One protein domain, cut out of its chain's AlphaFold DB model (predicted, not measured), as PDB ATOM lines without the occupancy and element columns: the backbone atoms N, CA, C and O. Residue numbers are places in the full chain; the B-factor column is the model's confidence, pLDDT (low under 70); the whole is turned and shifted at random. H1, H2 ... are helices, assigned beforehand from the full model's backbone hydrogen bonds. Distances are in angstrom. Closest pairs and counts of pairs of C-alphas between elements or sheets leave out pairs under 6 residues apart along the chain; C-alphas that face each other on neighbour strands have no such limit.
ATOM      1  N   LYS A  40      36.766 -37.344  40.325       73.88
ATOM      2  CA  LYS A  40      38.046 -36.757  40.747       73.88
ATOM      3  C   LYS A  40      39.041 -37.892  41.046       73.88
ATOM      4  O   LYS A  40      38.606 -38.910  41.585       73.88
ATOM      5  N   PRO A  41      40.348 -37.740  40.757       67.06
ATOM      6  CA  PRO A  41      41.040 -36.506  40.370       67.06
ATOM      7  C   PRO A  41      41.042 -36.217  38.860       67.06
ATOM      8  O   PRO A  41      40.935 -37.118  38.030       67.06
ATOM      9  N   VAL A  42      41.206 -34.933  38.533       71.50
ATOM     10  CA  VAL A  42      41.511 -34.458  37.176       71.50
ATOM     11  C   VAL A  42      42.967 -34.786  36.854       71.50
ATOM     12  O   VAL A  42      43.826 -34.599  37.716       71.50
ATOM     13  N   GLU A  43      43.246 -35.259  35.637       78.56
ATOM     14  CA  GLU A  43      44.623 -35.500  35.192       78.56
ATOM     15  C   GLU A  43      45.461 -34.216  35.298       78.56
ATOM     16  O   GLU A  43      45.011 -33.136  34.914       78.56
ATOM     17  N   GLU A  44      46.698 -34.324  35.786       81.69
ATOM     18  CA  GLU A  44      47.601 -33.173  35.944       81.69
ATOM     19  C   GLU A  44      47.784 -32.414  34.621       81.69
ATOM     20  O   GLU A  44      47.608 -31.198  34.578       81.69
ATOM     21  N   SER A  45      47.945 -33.147  33.512       83.44
ATOM     22  CA  SER A  45      48.012 -32.567  32.161       83.44
ATOM     23  C   SER A  45      46.772 -31.747  31.772       83.44
ATOM     24  O   SER A  45      46.884 -30.746  31.061       83.44
ATOM     25  N   CYS A  46      45.585 -32.123  32.255       87.31
ATOM     26  CA  CYS A  46      44.351 -31.374  32.029       87.31
ATOM     27  C   CYS A  46      44.283 -30.108  32.890       87.31
ATOM     28  O   CYS A  46      43.803 -29.076  32.418       87.31
ATOM     29  N   ASN A  47      44.794 -30.155  34.125       84.50
ATOM     30  CA  ASN A  47      44.923 -28.962  34.963       84.50
ATOM     31  C   ASN A  47      45.876 -27.940  34.337       84.50
ATOM     32  O   ASN A  47      45.535 -26.760  34.278       84.50
ATOM     33  N   GLU A  48      47.027 -28.391  33.839       84.19
ATOM     34  CA  GLU A  48      48.003 -27.538  33.158       84.19
ATOM     35  C   GLU A  48      47.426 -26.937  31.873       84.19
ATOM     36  O   GLU A  48      47.407 -25.716  31.723       84.19
ATOM     37  N   SER A  49      46.886 -27.774  30.977       85.56
ATOM     38  CA  SER A  49      46.367 -27.331  29.673       85.56
ATOM     39  C   SER A  49      45.227 -26.321  29.820       85.56
ATOM     40  O   SER A  49      45.235 -25.268  29.185       85.56
ATOM     41  N   CYS A  50      44.255 -26.604  30.694       88.50
ATOM     42  CA  CYS A  50      43.136 -25.694  30.928       88.50
ATOM     43  C   CYS A  50      43.548 -24.455  31.745       88.50
ATOM     44  O   CYS A  50      43.040 -23.360  31.501       88.50
ATOM     45  N   GLY A  51      44.471 -24.601  32.703       80.12
ATOM     46  CA  GLY A  51      44.909 -23.524  33.593       80.12
ATOM     47  C   GLY A  51      45.849 -22.509  32.941       80.12
ATOM     48  O   GLY A  51      45.765 -21.321  33.244       80.12
ATOM     49  N   ALA A  52      46.711 -22.943  32.018       70.69
ATOM     50  CA  ALA A  52      47.643 -22.061  31.317       70.69
ATOM     51  C   ALA A  52      46.934 -21.064  30.383       70.69
ATOM     52  O   ALA A  52      47.445 -19.971  30.152       70.69
ATOM     53  N   ILE A  53      45.753 -21.421  29.864       64.25
ATOM     54  CA  ILE A  53      45.106 -20.683  28.772       64.25
ATOM     55  C   ILE A  53      43.911 -19.833  29.256       64.25
ATOM     56  O   ILE A  53      43.585 -18.819  28.642       64.25
ATOM     57  N   LEU A  54      43.308 -20.155  30.408       65.56
ATOM     58  CA  LEU A  54      42.158 -19.425  30.978       65.56
ATOM     59  C   LEU A  54      42.540 -18.383  32.063       65.56
ATOM     60  O   LEU A  54      41.712 -18.025  32.892       65.56
ATOM     61  N   GLN A  55      43.772 -17.854  32.070       58.06
ATOM     62  CA  GLN A  55      44.370 -17.060  33.172       58.06
ATOM     63  C   GLN A  55      43.724 -15.699  33.556       58.06
ATOM     64  O   GLN A  55      44.291 -14.967  34.368       58.06
ATOM     65  N   ARG A  56      42.545 -15.309  33.054       54.72
ATOM     66  CA  ARG A  56      41.883 -14.057  33.483       54.72
ATOM     67  C   ARG A  56      40.745 -14.354  34.447       54.72
ATOM     68  O   ARG A  56      39.629 -14.605  34.036       54.72
ATOM     69  N   ALA A  57      41.052 -14.340  35.740       49.03
ATOM     70  CA  ALA A  57      40.121 -14.642  36.819       49.03
ATOM     71  C   ALA A  57      38.920 -13.672  36.870       49.03
ATOM     72  O   ALA A  57      39.023 -12.552  37.368       49.03
ATOM     73  N   SER A  58      37.764 -14.148  36.412       57.38
ATOM     74  CA  SER A  58      36.435 -13.764  36.900       57.38
ATOM     75  C   SER A  58      35.789 -14.995  37.561       57.38
ATOM     76  O   SER A  58      36.254 -16.123  37.376       57.38
ATOM     77  N   SER A  59      34.721 -14.825  38.347       58.12
ATOM     78  CA  SER A  59      33.999 -15.961  38.949       58.12
ATOM     79  C   SER A  59      33.454 -16.951  37.912       58.12
ATOM     80  O   SER A  59      33.329 -18.140  38.206       58.12
ATOM     81  N   ASP A  60      33.175 -16.493  36.691       56.53
ATOM     82  CA  ASP A  60      32.675 -17.335  35.603       56.53
ATOM     83  C   ASP A  60      33.791 -18.068  34.848       56.53
ATOM     84  O   ASP A  60      33.601 -19.213  34.428       56.53
ATOM     85  N   VAL A  61      35.005 -17.503  34.821       64.19
ATOM     86  CA  VAL A  61      36.213 -18.217  34.373       64.19
ATOM     87  C   VAL A  61      36.462 -19.466  35.220       64.19
ATOM     88  O   VAL A  61      36.937 -20.473  34.698       64.19
ATOM     89  N   SER A  62      36.043 -19.475  36.492       77.69
ATOM     90  CA  SER A  62      36.111 -20.681  37.325       77.69
ATOM     91  C   SER A  62      35.198 -21.807  36.827       77.69
ATOM     92  O   SER A  62      35.580 -22.970  36.931       77.69
ATOM     93  N   LYS A  63      34.009 -21.506  36.283       87.62
ATOM     94  CA  LYS A  63      33.082 -22.537  35.776       87.62
ATOM     95  C   LYS A  63      33.561 -23.109  34.445       87.62
ATOM     96  O   LYS A  63      33.564 -24.328  34.283       87.62
ATOM     97  N   LEU A  64      34.013 -22.251  33.526       89.44
ATOM     98  CA  LEU A  64      34.619 -22.691  32.263       89.44
ATOM     99  C   LEU A  64      35.888 -23.512  32.501       89.44
ATOM    100  O   LEU A  64      36.108 -24.508  31.815       89.44
ATOM    101  N   LEU A  65      36.701 -23.139  33.492       88.44
ATOM    102  CA  LEU A  65      37.904 -23.880  33.855       88.44
ATOM    103  C   LEU A  65      37.582 -25.289  34.372       88.44
ATOM    104  O   LEU A  65      38.195 -26.257  33.920       88.44
ATOM    105  N   GLU A  66      36.618 -25.430  35.283       89.06
ATOM    106  CA  GLU A  66      36.211 -26.748  35.789       89.06
ATOM    107  C   GLU A  66      35.567 -27.606  34.693       89.06
ATOM    108  O   GLU A  66      35.881 -28.792  34.571       89.06
ATOM    109  N   LEU A  67      34.746 -27.001  33.829       92.81
ATOM    110  CA  LEU A  67      34.190 -27.683  32.663       92.81
ATOM    111  C   LEU A  67      35.296 -28.135  31.695       92.81
ATOM    112  O   LEU A  67      35.272 -29.273  31.233       92.81
ATOM    113  N   CYS A  68      36.304 -27.292  31.442       92.81
ATOM    114  CA  CYS A  68      37.442 -27.617  30.578       92.81
ATOM    115  C   CYS A  68      38.187 -28.845  31.095       92.81
ATOM    116  O   CYS A  68      38.427 -29.793  30.349       92.81
ATOM    117  N   LYS A  69      38.504 -28.856  32.393       90.81
ATOM    118  CA  LYS A  69      39.181 -29.973  33.059       90.81
ATOM    119  C   LYS A  69      38.386 -31.270  32.943       90.81
ATOM    120  O   LYS A  69      38.951 -32.308  32.601       90.81
ATOM    121  N   GLY A  70      37.079 -31.206  33.192       92.19
ATOM    122  CA  GLY A  70      36.191 -32.358  33.075       92.19
ATOM    123  C   GLY A  70      36.146 -32.918  31.651       92.19
ATOM    124  O   GLY A  70      36.347 -34.115  31.451       92.19
ATOM    125  N   ILE A  71      35.972 -32.055  30.647       93.88
ATOM    126  CA  ILE A  71      35.963 -32.471  29.237       93.88
ATOM    127  C   ILE A  71      37.330 -33.002  28.800       93.88
ATOM    128  O   ILE A  71      37.395 -34.006  28.097       93.88
ATOM    129  N   CYS A  72      38.431 -32.402  29.254       91.88
ATOM    130  CA  CYS A  72      39.780 -32.902  28.986       91.88
ATOM    131  C   CYS A  72      39.994 -34.334  29.506       91.88
ATOM    132  O   CYS A  72      40.589 -35.161  28.807       91.88
ATOM    133  N   ASN A  73      39.471 -34.659  30.694       89.88
ATOM    134  CA  ASN A  73      39.520 -36.027  31.215       89.88
ATOM    135  C   ASN A  73      38.734 -36.993  30.323       89.88
ATOM    136  O   ASN A  73      39.226 -38.080  30.023       89.88
ATOM    137  N   ILE A  74      37.540 -36.593  29.874       92.06
ATOM    138  CA  ILE A  74      36.718 -37.403  28.964       92.06
ATOM    139  C   ILE A  74      37.457 -37.632  27.647       92.06
ATOM    140  O   ILE A  74      37.562 -38.771  27.207       92.06
ATOM    141  N   ILE A  75      38.041 -36.586  27.053       91.25
ATOM    142  CA  ILE A  75      38.856 -36.696  25.833       91.25
ATOM    143  C   ILE A  75      39.999 -37.697  26.042       91.25
ATOM    144  O   ILE A  75      40.207 -38.579  25.210       91.25
ATOM    145  N   SER A  76      40.706 -37.604  27.170       87.19
ATOM    146  CA  SER A  76      41.850 -38.469  27.484       87.19
ATOM    147  C   SER A  76      41.456 -39.936  27.692       87.19
ATOM    148  O   SER A  76      42.264 -40.830  27.442       87.19
ATOM    149  N   LYS A  77      40.209 -40.193  28.100       87.88
ATOM    150  CA  LYS A  77      39.666 -41.525  28.401       87.88
ATOM    151  C   LYS A  77      38.607 -41.990  27.401       87.88
ATOM    152  O   LYS A  77      37.971 -43.014  27.621       87.88
ATOM    153  N   ALA A  78      38.425 -41.296  26.278       89.12
ATOM    154  CA  ALA A  78      37.290 -41.506  25.374       89.12
ATOM    155  C   ALA A  78      37.105 -42.977  24.952       89.12
ATOM    156  O   ALA A  78      35.984 -43.471  24.887       89.12
ATOM    157  N   LYS A  79      38.206 -43.705  24.720       85.88
ATOM    158  CA  LYS A  79      38.183 -45.135  24.368       85.88
ATOM    159  C   LYS A  79      37.888 -46.082  25.531       85.88
ATOM    160  O   LYS A  79      37.412 -47.184  25.284       85.88
ATOM    161  N   SER A  80      38.229 -45.708  26.761       87.31
ATOM    162  CA  SER A  80      37.982 -46.538  27.944       87.31
ATOM    163  C   SER A  80      36.601 -46.299  28.550       87.31
ATOM    164  O   SER A  80      36.128 -47.132  29.322       87.31
ATOM    165  N   ILE A  81      35.933 -45.201  28.188       88.12
ATOM    166  CA  ILE A  81      34.557 -44.928  28.593       88.12
ATOM    167  C   ILE A  81      33.612 -45.835  27.798       88.12
ATOM    168  O   ILE A  81      33.484 -45.735  26.574       88.12
ATOM    169  N   ASN A  82      32.929 -46.729  28.514       84.94
ATOM    170  CA  ASN A  82      32.011 -47.686  27.913       84.94
ATOM    171  C   ASN A  82      30.892 -46.980  27.127       84.94
ATOM    172  O   ASN A  82      30.206 -46.103  27.655       84.94
ATOM    173  N   GLY A  83      30.697 -47.389  25.873       81.56
ATOM    174  CA  GLY A  83      29.666 -46.843  24.989       81.56
ATOM    175  C   GLY A  83      29.945 -45.437  24.447       81.56
ATOM    176  O   GLY A  83      29.091 -44.902  23.745       81.56
ATOM    177  N   PHE A  84      31.106 -44.837  24.739       88.50
ATOM    178  CA  PHE A  84      31.470 -43.526  24.196       88.50
ATOM    179  C   PHE A  84      32.027 -43.647  22.774       88.50
ATOM    180  O   PHE A  84      31.491 -43.071  21.836       88.50
ATOM    181  N   CYS A  85      33.074 -44.444  22.579       86.75
ATOM    182  CA  CYS A  85      33.606 -44.744  21.252       86.75
ATOM    183  C   CYS A  85      33.106 -46.104  20.757       86.75
ATOM    184  O   CYS A  85      33.112 -47.079  21.505       86.75
ATOM    185  N   SER A  86      32.761 -46.195  19.470       79.00
ATOM    186  CA  SER A  86      32.678 -47.495  18.794       79.00
ATOM    187  C   SER A  86      34.076 -47.976  18.391       79.00
ATOM    188  O   SER A  86      35.015 -47.180  18.319       79.00
ATOM    189  N   GLU A  87      34.209 -49.257  18.034       70.38
ATOM    190  CA  GLU A  87      35.461 -49.800  17.479       70.38
ATOM    191  C   GLU A  87      35.940 -49.035  16.234       70.38
ATOM    192  O   GLU A  87      37.140 -48.931  15.983       70.38
ATOM    193  N   LYS A  88      34.999 -48.489  15.450       71.50
ATOM    194  CA  LYS A  88      35.276 -47.845  14.160       71.50
ATOM    195  C   LYS A  88      35.516 -46.342  14.273       71.50
ATOM    196  O   LYS A  88      36.267 -45.790  13.473       71.50
ATOM    197  N   SER A  89      34.840 -45.666  15.200       81.94
ATOM    198  CA  SER A  89      34.903 -44.208  15.336       81.94
ATOM    199  C   SER A  89      34.314 -43.707  16.656       81.94
ATOM    200  O   SER A  89      33.377 -44.300  17.198       81.94
ATOM    201  N   CYS A  90      34.813 -42.561  17.118       87.81
ATOM    202  CA  CYS A  90      34.204 -41.767  18.184       87.81
ATOM    203  C   CYS A  90      33.446 -40.534  17.646       87.81
ATOM    204  O   CYS A  90      32.868 -39.793  18.434       87.81
ATOM    205  N   SER A  91      33.451 -40.281  16.329       88.31
ATOM    206  CA  SER A  91      32.967 -39.019  15.748       88.31
ATOM    207  C   SER A  91      31.530 -38.681  16.153       88.31
ATOM    208  O   SER A  91      31.269 -37.537  16.512       88.31
ATOM    209  N   ASP A  92      30.615 -39.654  16.157       87.94
ATOM    210  CA  ASP A  92      29.214 -39.405  16.525       87.94
ATOM    211  C   ASP A  92      29.068 -39.030  18.006       87.94
ATOM    212  O   ASP A  92      28.345 -38.091  18.338       87.94
ATOM    213  N   ALA A  93      29.812 -39.684  18.902       92.25
ATOM    214  CA  ALA A  93      29.812 -39.322  20.317       92.25
ATOM    215  C   ALA A  93      30.413 -37.934  20.562       92.25
ATOM    216  O   ALA A  93      29.909 -37.198  21.403       92.25
ATOM    217  N   PHE A  94      31.431 -37.533  19.796       93.75
ATOM    218  CA  PHE A  94      31.987 -36.181  19.865       93.75
ATOM    219  C   PHE A  94      31.040 -35.105  19.310       93.75
ATOM    220  O   PHE A  94      31.028 -33.989  19.832       93.75
ATOM    221  N   ILE A  95      30.214 -35.424  18.306       93.44
ATOM    222  CA  ILE A  95      29.146 -34.524  17.838       93.44
ATOM    223  C   ILE A  95      28.134 -34.298  18.966       93.44
ATOM    224  O   ILE A  95      27.863 -33.152  19.322       93.44
ATOM    225  N   HIS A  96      27.640 -35.374  19.579       94.81
ATOM    226  CA  HIS A  96      26.676 -35.286  20.681       94.81
ATOM    227  C   HIS A  96      27.277 -34.630  21.926       94.81
ATOM    228  O   HIS A  96      26.644 -33.777  22.540       94.81
ATOM    229  N   MET A  97      28.537 -34.925  22.255       95.69
ATOM    230  CA  MET A  97      29.256 -34.227  23.320       95.69
ATOM    231  C   MET A  97      29.410 -32.734  23.016       95.69
ATOM    232  O   MET A  97      29.302 -31.934  23.935       95.69
ATOM    233  N   SER A  98      29.615 -32.335  21.756       96.25
ATOM    234  CA  SER A  98      29.675 -30.916  21.376       96.25
ATOM    235  C   SER A  98      28.329 -30.215  21.565       96.25
ATOM    236  O   SER A  98      28.303 -29.083  22.040       96.25
ATOM    237  N   ILE A  99      27.224 -30.885  21.218       96.38
ATOM    238  CA  ILE A  99      25.857 -30.388  21.440       96.38
ATOM    239  C   ILE A  99      25.621 -30.194  22.939       96.38
ATOM    240  O   ILE A  99      25.353 -29.075  23.371       96.38
ATOM    241  N   TRP A 100      25.822 -31.252  23.729       96.69
ATOM    242  CA  TRP A 100      25.695 -31.227  25.188       96.69
ATOM    243  C   TRP A 100      26.577 -30.141  25.824       96.69
ATOM    244  O   TRP A 100      26.144 -29.402  26.710       96.69
ATOM    245  N   LEU A 101      27.819 -30.008  25.347       97.12
ATOM    246  CA  LEU A 101      28.781 -29.049  25.877       97.12
ATOM    247  C   LEU A 101      28.337 -27.615  25.610       97.12
ATOM    248  O   LEU A 101      28.434 -26.771  26.498       97.12
ATOM    249  N   TYR A 102      27.839 -27.344  24.407       96.44
ATOM    250  CA  TYR A 102      27.369 -26.016  24.041       96.44
ATOM    251  C   TYR A 102      26.189 -25.569  24.905       96.44
ATOM    252  O   TYR A 102      26.210 -24.454  25.416       96.44
ATOM    253  N   GLU A 103      25.226 -26.453  25.186       95.06
ATOM    254  CA  GLU A 103      24.113 -26.139  26.097       95.06
ATOM    255  C   GLU A 103      24.588 -25.733  27.496       95.06
ATOM    256  O   GLU A 103      23.990 -24.869  28.137       95.06
ATOM    257  N   ARG A 104      25.679 -26.338  27.981       94.19
ATOM    258  CA  ARG A 104      26.276 -25.998  29.278       94.19
ATOM    259  C   ARG A 104      27.048 -24.696  29.245       94.19
ATOM    260  O   ARG A 104      26.964 -23.930  30.201       94.19
ATOM    261  N   VAL A 105      27.784 -24.443  28.168       93.94
ATOM    262  CA  VAL A 105      28.524 -23.191  27.988       93.94
ATOM    263  C   VAL A 105      27.563 -22.004  27.901       93.94
ATOM    264  O   VAL A 105      27.809 -21.003  28.566       93.94
ATOM    265  N   GLU A 106      26.434 -22.135  27.199       92.50
ATOM    266  CA  GLU A 106      25.405 -21.083  27.095       92.50
ATOM    267  C   GLU A 106      24.770 -20.712  28.452       92.50
ATOM    268  O   GLU A 106      24.228 -19.621  28.613       92.50
ATOM    269  N   GLN A 107      24.842 -21.595  29.455       91.88
ATOM    270  CA  GLN A 107      24.360 -21.328  30.818       91.88
ATOM    271  C   GLN A 107      25.394 -20.607  31.697       91.88
ATOM    272  O   GLN A 107      25.075 -20.187  32.813       91.88
ATOM    273  N   ILE A 108      26.639 -20.480  31.235       89.62
ATOM    274  CA  ILE A 108      27.710 -19.799  31.961       89.62
ATOM    275  C   ILE A 108      27.775 -18.350  31.479       89.62
ATOM    276  O   ILE A 108      27.888 -18.070  30.290       89.62
ATOM    277  N   THR A 109      27.739 -17.403  32.414       86.88
ATOM    278  CA  THR A 109      27.876 -15.979  32.100       86.88
ATOM    279  C   THR A 109      29.327 -15.675  31.733       86.88
ATOM    280  O   THR A 109      30.155 -15.428  32.593       86.88
ATOM    281  N   SER A 110      29.688 -15.730  30.458       84.88
ATOM    282  CA  SER A 110      31.055 -15.439  30.003       84.88
ATOM    283  C   SER A 110      31.045 -14.628  28.718       84.88
ATOM    284  O   SER A 110      30.074 -14.631  27.966       84.88
ATOM    285  N   SER A 111      32.130 -13.902  28.470       86.75
ATOM    286  CA  SER A 111      32.312 -13.161  27.226       86.75
ATOM    287  C   SER A 111      32.531 -14.103  26.041       86.75
ATOM    288  O   SER A 111      33.119 -15.179  26.176       86.75
ATOM    289  N   ASP A 112      32.162 -13.649  24.841       87.56
ATOM    290  CA  ASP A 112      32.429 -14.382  23.595       87.56
ATOM    291  C   ASP A 112      33.918 -14.730  23.431       87.56
ATOM    292  O   ASP A 112      34.254 -15.787  22.896       87.56
ATOM    293  N   SER A 113      34.822 -13.866  23.909       87.00
ATOM    294  CA  SER A 113      36.265 -14.131  23.899       87.00
ATOM    295  C   SER A 113      36.674 -15.261  24.839       87.00
ATOM    296  O   SER A 113      37.516 -16.074  24.469       87.00
ATOM    297  N   GLU A 114      36.084 -15.345  26.032       87.44
ATOM    298  CA  GLU A 114      36.370 -16.427  26.981       87.44
ATOM    299  C   GLU A 114      35.828 -17.760  26.463       87.44
ATOM    300  O   GLU A 114      36.546 -18.757  26.490       87.44
ATOM    301  N   ILE A 115      34.611 -17.764  25.907       89.94
ATOM    302  CA  ILE A 115      34.020 -18.946  25.262       89.94
ATOM    303  C   ILE A 115      34.882 -19.389  24.077       89.94
ATOM    304  O   ILE A 115      35.195 -20.570  23.932       89.94
ATOM    305  N   LYS A 116      35.316 -18.450  23.228       90.19
ATOM    306  CA  LYS A 116      36.208 -18.754  22.106       90.19
ATOM    307  C   LYS A 116      37.507 -19.403  22.592       90.19
ATOM    308  O   LYS A 116      37.852 -20.473  22.094       90.19
ATOM    309  N   ASN A 117      38.173 -18.804  23.580       88.81
ATOM    310  CA  ASN A 117      39.403 -19.350  24.150       88.81
ATOM    311  C   ASN A 117      39.169 -20.749  24.738       88.81
ATOM    312  O   ASN A 117      39.951 -21.656  24.480       88.81
ATOM    313  N   PHE A 118      38.069 -20.960  25.465       92.00
ATOM    314  CA  PHE A 118      37.687 -22.267  26.005       92.00
ATOM    315  C   PHE A 118      37.631 -23.358  24.918       92.00
ATOM    316  O   PHE A 118      38.218 -24.430  25.076       92.00
ATOM    317  N   TYR A 119      36.988 -23.080  23.785       93.94
ATOM    318  CA  TYR A 119      36.916 -24.030  22.671       93.94
ATOM    319  C   TYR A 119      38.265 -24.239  21.960       93.94
ATOM    320  O   TYR A 119      38.563 -25.356  21.523       93.94
ATOM    321  N   GLU A 120      39.101 -23.202  21.863       91.06
ATOM    322  CA  GLU A 120      40.466 -23.311  21.325       91.06
ATOM    323  C   GLU A 120      41.341 -24.227  22.195       91.06
ATOM    324  O   GLU A 120      42.052 -25.084  21.664       91.06
ATOM    325  N   VAL A 121      41.216 -24.134  23.524       91.19
ATOM    326  CA  VAL A 121      41.897 -25.031  24.476       91.19
ATOM    327  C   VAL A 121      41.506 -26.484  24.248       91.19
ATOM    328  O   VAL A 121      42.378 -27.336  24.086       91.19
ATOM    329  N   LEU A 122      40.205 -26.780  24.206       92.69
ATOM    330  CA  LEU A 122      39.727 -28.150  24.001       92.69
ATOM    331  C   LEU A 122      40.187 -28.719  22.656       92.69
ATOM    332  O   LEU A 122      40.574 -29.884  22.579       92.69
ATOM    333  N   THR A 123      40.202 -27.888  21.613       90.81
ATOM    334  CA  THR A 123      40.715 -28.269  20.292       90.81
ATOM    335  C   THR A 123      42.198 -28.633  20.360       90.81
ATOM    336  O   THR A 123      42.599 -29.672  19.837       90.81
ATOM    337  N   SER A 124      43.007 -27.820  21.045       88.62
ATOM    338  CA  SER A 124      44.432 -28.098  21.245       88.62
ATOM    339  C   SER A 124      44.648 -29.403  22.019       88.62
ATOM    340  O   SER A 124      45.418 -30.256  21.582       88.62
ATOM    341  N   ILE A 125      43.897 -29.624  23.104       87.50
ATOM    342  CA  ILE A 125      43.948 -30.869  23.881       87.50
ATOM    343  C   ILE A 125      43.656 -32.075  22.983       87.50
ATOM    344  O   ILE A 125      44.432 -33.029  22.982       87.50
ATOM    345  N   MET A 126      42.596 -32.036  22.170       86.94
ATOM    346  CA  MET A 126      42.280 -33.135  21.251       86.94
ATOM    347  C   MET A 126      43.415 -33.438  20.270       86.94
ATOM    348  O   MET A 126      43.739 -34.606  20.070       86.94
ATOM    349  N   GLN A 127      44.045 -32.409  19.697       83.81
ATOM    350  CA  GLN A 127      45.155 -32.571  18.747       83.81
ATOM    351  C   GLN A 127      46.369 -33.268  19.373       83.81
ATOM    352  O   GLN A 127      47.095 -33.982  18.685       83.81
ATOM    353  N   THR A 128      46.581 -33.107  20.682       82.38
ATOM    354  CA  THR A 128      47.670 -33.793  21.395       82.38
ATOM    355  C   THR A 128      47.359 -35.258  21.721       82.38
ATOM    356  O   THR A 128      48.274 -36.048  21.960       82.38
ATOM    357  N   LYS A 129      46.083 -35.667  21.713       73.31
ATOM    358  CA  LYS A 129      45.627 -36.975  22.215       73.31
ATOM    359  C   LYS A 129      45.470 -38.003  21.080       73.31
ATOM    360  O   LYS A 129      44.417 -38.602  20.902       73.31
ATOM    361  N   GLY A 130      46.574 -38.263  20.370       64.81
ATOM    362  CA  GLY A 130      46.791 -39.417  19.478       64.81
ATOM    363  C   GLY A 130      45.956 -39.475  18.183       64.81
ATOM    364  O   GLY A 130      44.864 -38.930  18.078       64.81
ATOM    365  N   SER A 131      46.436 -40.230  17.185       68.31
ATOM    366  CA  SER A 131      45.813 -40.334  15.844       68.31
ATOM    367  C   SER A 131      44.382 -40.893  15.831       68.31
ATOM    368  O   SER A 131      43.637 -40.717  14.873       68.31
ATOM    369  N   HIS A 132      43.951 -41.559  16.900       68.44
ATOM    370  CA  HIS A 132      42.618 -42.153  16.973       68.44
ATOM    371  C   HIS A 132      41.491 -41.129  17.177       68.44
ATOM    372  O   HIS A 132      40.337 -41.454  16.904       68.44
ATOM    373  N   LEU A 133      41.811 -39.912  17.630       77.75
ATOM    374  CA  LEU A 133      40.864 -38.800  17.734       77.75
ATOM    375  C   LEU A 133      40.983 -37.813  16.565       77.75
ATOM    376  O   LEU A 133      40.258 -36.826  16.540       77.75
ATOM    377  N   GLU A 134      41.830 -38.088  15.568       73.50
ATOM    378  CA  GLU A 134      42.114 -37.177  14.445       73.50
ATOM    379  C   GLU A 134      40.858 -36.803  13.638       73.50
ATOM    380  O   GLU A 134      40.741 -35.695  13.126       73.50
ATOM    381  N   LYS A 135      39.877 -37.714  13.565       79.06
ATOM    382  CA  LYS A 135      38.580 -37.492  12.895       79.06
ATOM    383  C   LYS A 135      37.476 -36.981  13.828       79.06
ATOM    384  O   LYS A 135      36.312 -36.917  13.429       79.06
ATOM    385  N   CYS A 136      37.804 -36.711  15.085       87.19
ATOM    386  CA  CYS A 136      36.874 -36.193  16.078       87.19
ATOM    387  C   CYS A 136      37.098 -34.692  16.243       87.19
ATOM    388  O   CYS A 136      38.204 -34.186  16.068       87.19
ATOM    389  N   SER A 137      36.045 -33.955  16.573       87.44
ATOM    390  CA  SER A 137      36.145 -32.510  16.761       87.44
ATOM    391  C   SER A 137      35.180 -32.054  17.838       87.44
ATOM    392  O   SER A 137      34.065 -32.567  17.925       87.44
ATOM    393  N   ILE A 138      35.611 -31.075  18.630       91.81
ATOM    394  CA  ILE A 138      34.733 -30.313  19.513       91.81
ATOM    395  C   ILE A 138      34.282 -29.073  18.757       91.81
ATOM    396  O   ILE A 138      35.102 -28.286  18.284       91.81
ATOM    397  N   ILE A 139      32.971 -28.920  18.616       92.38
ATOM    398  CA  ILE A 139      32.378 -27.880  17.780       92.38
ATOM    399  C   ILE A 139      31.874 -26.739  18.663       92.38
ATOM    400  O   ILE A 139      31.109 -26.954  19.601       92.38
ATOM    401  N   ASN A 140      32.286 -25.515  18.332       93.44
ATOM    402  CA  ASN A 140      31.722 -24.295  18.898       93.44
ATOM    403  C   ASN A 140      30.555 -23.809  18.027       93.44
ATOM    404  O   ASN A 140      30.768 -23.386  16.886       93.44
ATOM    405  N   PHE A 141      29.338 -23.821  18.572       92.19
ATOM    406  CA  PHE A 141      28.137 -23.416  17.844       92.19
ATOM    407  C   PHE A 141      27.799 -21.918  17.948       92.19
ATOM    408  O   PHE A 141      26.812 -21.509  17.345       92.19
ATOM    409  N   ASN A 142      28.631 -21.060  18.563       89.62
ATOM    410  CA  ASN A 142      28.342 -19.615  18.698       89.62
ATOM    411  C   ASN A 142      28.013 -18.921  17.367       89.62
ATOM    412  O   ASN A 142      27.100 -18.099  17.296       89.62
ATOM    413  N   LYS A 143      28.732 -19.258  16.287       84.88
ATOM    414  CA  LYS A 143      28.467 -18.690  14.950       84.88
ATOM    415  C   LYS A 143      27.109 -19.114  14.379       84.88
ATOM    416  O   LYS A 143      26.563 -18.403  13.543       84.88
ATOM    417  N   GLY A 144      26.585 -20.258  14.814       83.00
ATOM    418  CA  GLY A 144      25.306 -20.832  14.401       83.00
ATOM    419  C   GLY A 144      24.261 -20.851  15.513       83.00
ATOM    420  O   GLY A 144      23.322 -21.636  15.427       83.00
ATOM    421  N   LYS A 145      24.409 -20.019  16.555       88.50
ATOM    422  CA  LYS A 145      23.493 -20.009  17.707       88.50
ATOM    423  C   LYS A 145      22.033 -19.832  17.280       88.50
ATOM    424  O   LYS A 145      21.134 -20.503  17.781       88.50
TER     425      LYS A 145
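AT A GLANCE: This is residues 40 to 145 of the 278 residues of the protein "Vir protein, putative" of Plasmodium vivax (UniProt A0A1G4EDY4). Three helices, H1, H2 and H4, form a small bundle, and H3 lies beside H2 and H4 on the side away from H1, joined less closely. The last stretch, residues 129 to 145, has no named element and folds back past H4 towards H3. The 106 printed residues hold four named helices, H1 to H4 in chain order, and no named strand; the class is all helix. The whole is compact, with a radius of gyration of the C-alphas of 13.4 A and spans of 41 by 33 by 21 A.

IN THESE COORDINATES: H1 is residues 44 to 53, 14.6 A long, with C-alpha 44 at (47.601, -33.173, 35.944). H2 is residues 61 to 77, 24.3 A. H3 is residues 91 to 105, 20.5 A. H4 is residues 112 to 128, 24.8 A, with C-alpha 128 at (47.670, -33.793, 21.395).

HOW THE PARTS SIT: H1 and H2 are a helical hairpin: they touch, closest at the C-alphas of Cys 46 and Lys 69, 5.5 A apart, and run opposite ways at a steep tilt of 42 degrees. H4 touches H2, closest at C-alphas 126 and 75, 6.7 A apart; they run the same way at a shallow tilt of 21 degrees. H1 and H4 touch, closest at C-alphas 50 and 121, 6.6 A apart; their tilt of 38 degrees is only just steep. H3 is close to but not clearly touching H2 and H4; C-alpha 105 is 7.5 A from C-alpha 64 and 7.5 A from C-alpha 115. H1 and H3 are apart. In H2, H3 and H4 every O i to N i+4 pair is within hydrogen-bond range, in H1 5 of 6.

THE WHOLE: The C-alphas farthest apart, those of Ser 58 and Lys 88, are 41.0 A apart. The printed part has no cut. The link from H2 to H3 is long; those from H1 to H2 and from H3 to H4 are short. pLDDT is under 70 at residue 41, residues 53 to 61 and residues 130 to 132.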